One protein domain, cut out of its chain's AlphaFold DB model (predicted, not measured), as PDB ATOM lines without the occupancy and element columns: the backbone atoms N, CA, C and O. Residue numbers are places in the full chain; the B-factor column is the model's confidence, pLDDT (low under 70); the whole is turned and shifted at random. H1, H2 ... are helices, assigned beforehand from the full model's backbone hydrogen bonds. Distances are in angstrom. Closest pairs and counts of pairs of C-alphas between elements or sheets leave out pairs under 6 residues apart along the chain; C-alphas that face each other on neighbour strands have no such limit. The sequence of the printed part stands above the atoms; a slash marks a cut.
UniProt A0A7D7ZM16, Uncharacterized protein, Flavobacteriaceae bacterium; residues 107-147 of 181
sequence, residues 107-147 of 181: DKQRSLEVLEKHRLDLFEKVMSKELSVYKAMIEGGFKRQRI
ATOM      1  N   ASP A 107     192.751 170.726 217.682       88.50
ATOM      2  CA  ASP A 107     191.884 170.645 216.499       88.50
ATOM      3  C   ASP A 107     192.507 171.314 215.268       88.50
ATOM      4  O   ASP A 107     192.274 170.876 214.140       88.50
ATOM      5  N   LYS A 108     193.299 172.372 215.482       92.06
ATOM      6  CA  LYS A 108     194.027 173.072 214.421       92.06
ATOM      7  C   LYS A 108     195.120 172.180 213.833       92.06
ATOM      8  O   LYS A 108     195.123 171.997 212.621       92.06
ATOM      9  N   GLN A 109     195.953 171.564 214.676       91.44
ATOM     10  CA  GLN A 109     196.996 170.612 214.263       91.44
ATOM     11  C   GLN A 109     196.413 169.462 213.437       91.44
ATOM     12  O   GLN A 109     196.841 169.225 212.313       91.44
ATOM     13  N   ARG A 110     195.351 168.818 213.937       92.75
ATOM     14  CA  ARG A 110     194.665 167.740 213.203       92.75
ATOM     15  C   ARG A 110     194.096 168.208 211.864       92.75
ATOM     16  O   ARG A 110     194.127 167.470 210.890       92.75
ATOM     17  N   SER A 111     193.551 169.424 211.816       94.81
ATOM     18  CA  SER A 111     193.001 169.984 210.576       94.81
ATOM     19  C   SER A 111     194.099 170.257 209.540       94.81
ATOM     20  O   SER A 111     193.878 169.989 208.365       94.81
ATOM     21  N   LEU A 112     195.273 170.745 209.960       95.00
ATOM     22  CA  LEU A 112     196.415 170.953 209.062       95.00
ATOM     23  C   LEU A 112     196.907 169.629 208.460       95.00
ATOM     24  O   LEU A 112     197.078 169.559 207.250       95.00
ATOM     25  N   GLU A 113     197.029 168.571 209.267       94.19
ATOM     26  CA  GLU A 113     197.429 167.236 208.784       94.19
ATOM     27  C   GLU A 113     196.440 166.660 207.758       94.19
ATOM     28  O   GLU A 113     196.838 166.053 206.765       94.19
ATOM     29  N   VAL A 114     195.135 166.862 207.971       95.69
ATOM     30  CA  VAL A 114     194.104 166.440 207.010       95.69
ATOM     31  C   VAL A 114     194.233 167.206 205.691       95.69
ATOM     32  O   VAL A 114     194.135 166.592 204.629       95.69
ATOM     33  N   LEU A 115     194.460 168.523 205.743       96.38
ATOM     34  CA  LEU A 115     194.637 169.348 204.545       96.38
ATOM     35  C   LEU A 115     195.884 168.940 203.768       96.38
ATOM     36  O   LEU A 115     195.786 168.697 202.571       96.38
ATOM     37  N   GLU A 116     197.021 168.792 204.442       95.62
ATOM     38  CA  GLU A 116     198.271 168.361 203.814       95.62
ATOM     39  C   GLU A 116     198.111 167.013 203.096       95.62
ATOM     40  O   GLU A 116     198.557 166.844 201.964       95.62
ATOM     41  N   LYS A 117     197.404 166.067 203.725       96.06
ATOM     42  CA  LYS A 117     197.203 164.725 203.178       96.06
ATOM     43  C   LYS A 117     196.219 164.671 202.007       96.06
ATOM     44  O   LYS A 117     196.398 163.854 201.106       96.06
ATOM     45  N   HIS A 118     195.142 165.455 202.045       97.12
ATOM     46  CA  HIS A 118     194.006 165.269 201.132       97.12
ATOM     47  C   HIS A 118     193.743 166.441 200.178       97.12
ATOM     48  O   HIS A 118     193.076 166.247 199.164       97.12
ATOM     49  N   ARG A 119     194.216 167.651 200.495       95.94
ATOM     50  CA  ARG A 119     193.986 168.891 199.735       95.94
ATOM     51  C   ARG A 119     195.204 169.812 199.837       95.94
ATOM     52  O   ARG A 119     195.143 170.871 200.467       95.94
ATOM     53  N   LEU A 120     196.308 169.392 199.213       96.12
ATOM     54  CA  LEU A 120     197.577 170.130 199.224       96.12
ATOM     55  C   LEU A 120     197.419 171.565 198.689       96.12
ATOM     56  O   LEU A 120     197.992 172.494 199.242       96.12
ATOM     57  N   ASP A 121     196.542 171.758 197.702       96.56
ATOM     58  CA  ASP A 121     196.182 173.067 197.149       96.56
ATOM     59  C   ASP A 121     195.630 174.038 198.208       96.56
ATOM     60  O   ASP A 121     195.947 175.227 198.214       96.56
ATOM     61  N   LEU A 122     194.801 173.542 199.129       96.94
ATOM     62  CA  LEU A 122     194.261 174.346 200.225       96.94
ATOM     63  C   LEU A 122     195.267 174.491 201.362       96.94
ATOM     64  O   LEU A 122     195.293 175.528 202.022       96.94
ATOM     65  N   PHE A 123     196.089 173.468 201.593       96.69
ATOM     66  CA  PHE A 123     197.172 173.528 202.566       96.69
ATOM     67  C   PHE A 123     198.167 174.645 202.224       96.69
ATOM     68  O   PHE A 123     198.449 175.479 203.081       96.69
ATOM     69  N   GLU A 124     198.614 174.740 200.970       94.88
ATOM     70  CA  GLU A 124     199.527 175.795 200.508       94.88
ATOM     71  C   GLU A 124     198.956 177.203 200.747       94.88
ATOM     72  O   GLU A 124     199.649 178.057 201.300       94.88
ATOM     73  N   LYS A 125     197.665 177.419 200.457       95.69
ATOM     74  CA  LYS A 125     196.971 178.693 200.743       95.69
ATOM     75  C   LYS A 125     196.909 179.025 202.235       95.69
ATOM     76  O   LYS A 125     196.888 180.194 202.625       95.69
ATOM     77  N   VAL A 126     196.829 178.010 203.095       95.56
ATOM     78  CA  VAL A 126     196.896 178.216 204.545       95.56
ATOM     79  C   VAL A 126     198.310 178.617 204.961       95.56
ATOM     80  O   VAL A 126     198.470 179.549 205.751       95.56
ATOM     81  N   MET A 127     199.332 177.960 204.410       92.56
ATOM     82  CA  MET A 127     200.737 178.256 204.705       92.56
ATOM     83  C   MET A 127     201.143 179.662 204.242       92.56
ATOM     84  O   MET A 127     201.856 180.360 204.965       92.56
ATOM     85  N   SER A 128     200.623 180.124 203.099       92.38
ATOM     86  CA  SER A 128     200.815 181.494 202.599       92.38
ATOM     87  C   SER A 128     199.958 182.551 203.312       92.38
ATOM     88  O   SER A 128     200.079 183.740 203.021       92.38
ATOM     89  N   LYS A 129     199.125 182.151 204.287       91.62
ATOM     90  CA  LYS A 129     198.168 183.001 205.024       91.62
ATOM     91  C   LYS A 129     197.066 183.628 204.160       91.62
ATOM     92  O   LYS A 129     196.361 184.519 204.633       91.62
ATOM     93  N   GLU A 130     196.858 183.146 202.938       94.19
ATOM     94  CA  GLU A 130     195.726 183.546 202.094       94.19
ATOM     95  C   GLU A 130     194.393 183.046 202.659       94.19
ATOM     96  O   GLU A 130     193.351 183.691 202.509       94.19
ATOM     97  N   LEU A 131     194.419 181.896 203.340       94.31
ATOM     98  CA  LEU A 131     193.226 181.242 203.854       94.31
ATOM     99  C   LEU A 131     193.423 180.767 205.297       94.31
ATOM    100  O   LEU A 131     194.498 180.335 205.698       94.31
ATOM    101  N   SER A 132     192.374 180.840 206.119       94.38
ATOM    102  CA  SER A 132     192.446 180.295 207.479       94.38
ATOM    103  C   SER A 132     192.201 178.787 207.473       94.38
ATOM    104  O   SER A 132     191.379 178.297 206.703       94.38
ATOM    105  N   VAL A 133     192.823 178.051 208.402       95.31
ATOM    106  CA  VAL A 133     192.653 176.587 208.538       95.31
ATOM    107  C   VAL A 133     191.176 176.176 208.533       95.31
ATOM    108  O   VAL A 133     190.783 175.232 207.859       95.31
ATOM    109  N   TYR A 134     190.325 176.902 209.265       94.44
ATOM    110  CA  TYR A 134     188.897 176.587 209.331       94.44
ATOM    111  C   TYR A 134     188.184 176.788 207.989       94.44
ATOM    112  O   TYR A 134     187.400 175.924 207.596       94.44
ATOM    113  N   LYS A 135     188.470 177.887 207.273       94.88
ATOM    114  CA  LYS A 135     187.912 178.118 205.933       94.88
ATOM    115  C   LYS A 135     188.383 177.042 204.953       94.88
ATOM    116  O   LYS A 135     187.558 176.534 204.204       94.88
ATOM    117  N   ALA A 136     189.648 176.626 205.033       96.19
ATOM    118  CA  ALA A 136     190.217 175.606 204.151       96.19
ATOM    119  C   ALA A 136     189.533 174.261 204.377       96.19
ATOM    120  O   ALA A 136     189.174 173.565 203.438       96.19
ATOM    121  N   MET A 137     189.260 173.920 205.637       97.69
ATOM    122  CA  MET A 137     188.514 172.708 205.969       97.69
ATOM    123  C   MET A 137     187.066 172.736 205.465       97.69
ATOM    124  O   MET A 137     186.525 171.674 205.160       97.69
ATOM    125  N   ILE A 138     186.432 173.911 205.386       95.56
ATOM    126  CA  ILE A 138     185.096 174.054 204.788       95.56
ATOM    127  C   ILE A 138     185.173 173.899 203.269       95.56
ATOM    128  O   ILE A 138     184.429 173.101 202.708       95.56
ATOM    129  N   GLU A 139     186.093 174.609 202.611       96.19
ATOM    130  CA  GLU A 139     186.302 174.539 201.156       96.19
ATOM    131  C   GLU A 139     186.728 173.132 200.699       96.19
ATOM    132  O   GLU A 139     186.356 172.667 199.624       96.19
ATOM    133  N   GLY A 140     187.450 172.409 201.557       94.19
ATOM    134  CA  GLY A 140     187.819 171.009 201.369       94.19
ATOM    135  C   GLY A 140     186.687 170.007 201.617       94.19
ATOM    136  O   GLY A 140     186.881 168.821 201.378       94.19
ATOM    137  N   GLY A 141     185.527 170.447 202.118       93.94
ATOM    138  CA  GLY A 141     184.396 169.576 202.460       93.94
ATOM    139  C   GLY A 141     184.576 168.758 203.747       93.94
ATOM    140  O   GLY A 141     183.703 167.971 204.105       93.94
ATOM    141  N   PHE A 142     185.671 168.955 204.483       94.00
ATOM    142  CA  PHE A 142     185.966 168.227 205.724       94.00
ATOM    143  C   PHE A 142     185.194 168.762 206.935       94.00
ATOM    144  O   PHE A 142     185.026 168.058 207.934       94.00
ATOM    145  N   LYS A 143     184.735 170.018 206.884       93.12
ATOM    146  CA  LYS A 143     183.904 170.634 207.924       93.12
ATOM    147  C   LYS A 143     182.700 171.329 207.307       93.12
ATOM    148  O   LYS A 143     182.801 171.998 206.290       93.12
ATOM    149  N   ARG A 144     181.555 171.234 207.982       89.31
ATOM    150  CA  ARG A 144     180.377 172.040 207.641       89.31
ATOM    151  C   ARG A 144     180.528 173.442 208.224       89.31
ATOM    152  O   ARG A 144     180.962 173.592 209.373       89.31
ATOM    153  N   GLN A 145     180.133 174.452 207.454       86.75
ATOM    154  CA  GLN A 145     180.022 175.813 207.960       86.75
ATOM    155  C   GLN A 145     178.982 175.839 209.082       86.75
ATOM    156  O   GLN A 145     177.832 175.445 208.896       86.75
ATOM    157  N   ARG A 146     179.405 176.255 210.278       84.19
ATOM    158  CA  ARG A 146     178.501 176.425 211.415       84.19
ATOM    159  C   ARG A 146     178.084 177.883 211.489       84.19
ATOM    160  O   ARG A 146     178.935 178.758 211.626       84.19
ATOM    161  N   ILE A 147     176.783 178.127 211.442       83.19
ATOM    162  CA  ILE A 147     176.216 179.449 211.691       83.19
ATOM    163  C   ILE A 147     175.893 179.510 213.184       83.19
ATOM    164  O   ILE A 147     175.147 178.676 213.698       83.19
TER     165      ILE A 147
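Overview. This is residues 107 to 147 of the 181 residues of an uncharacterized protein of Flavobacteriaceae bacterium (UniProt A0A7D7ZM16). Three short helices pack together with their centres in a triangle, each in contact with the other two, and the last stretch of the printed part leads away from them at one end. H1 and H2 form one helical hairpin and H2 and H3 a second, with H2 shared between them; the end of the printed part, residues 144 to 147, runs outward and adds to the longest span. The printed part has 41 residues with three named helices, in the order H1, H2, H3, and no named strand; its class is all helix, with 27 of the 41 residues in the helices. The whole is compact, with a radius of gyration of the C-alphas of 9.1 A, and the C-alphas span 26 by 19 by 16 A.

Arrangement. The longest helix by residues is H1, residues 107 to 118. It touches H3, residues 133 to 139, where the closest C-alphas, those of Leu 112 and Val 133, are 6.8 A apart. These two run the same way at a steep tilt of 47 degrees. With residues 112 to 116 alone, H1 touches H2, residues 120 to 127; their closest C-alphas, those of Leu 115 and Phe 123, are 5.3 A apart. H1 and H2 are a helical hairpin and run opposite ways at a tilt of 38 degrees, only just steep. H2 touches H3, with the closest C-alphas, those of Leu 122 and Ala 136, 5.8 A apart. H2 and H3 are also a helical hairpin and run opposite ways at a shallow tilt of 33 degrees, only just short of steep. The helix packing is mostly crossed, that is, at steep tilts, but only just: 1 of the 3 pairs is at a shallow tilt. Every O i to N i+4 pair is within hydrogen-bond range in H1 and H3; in H2 it is 3 of 4.

Along the chain. H1 has 12 residues and measures 16.4 A from C-alpha 107 at (191.884, 170.645, 216.499) to C-alpha 118 at (194.006, 165.269, 201.132). H2 has 8 residues and measures 10.3 A from first to last C-alpha. H3 has 7 residues, measures 10.0 A and ends with C-alpha 139 at (186.302, 174.539, 201.156).

Size, cuts and confidence. The two C-alphas farthest apart, those of Lys 117 and Ile 147, are 27.0 A apart. The printed part has no cut. The link from H1 to H2, Arg 119, and the link from H2 to H3, residues 128 to 132, are tight. The mean pLDDT of the printed part is 93.8, and no printed residue is under 70.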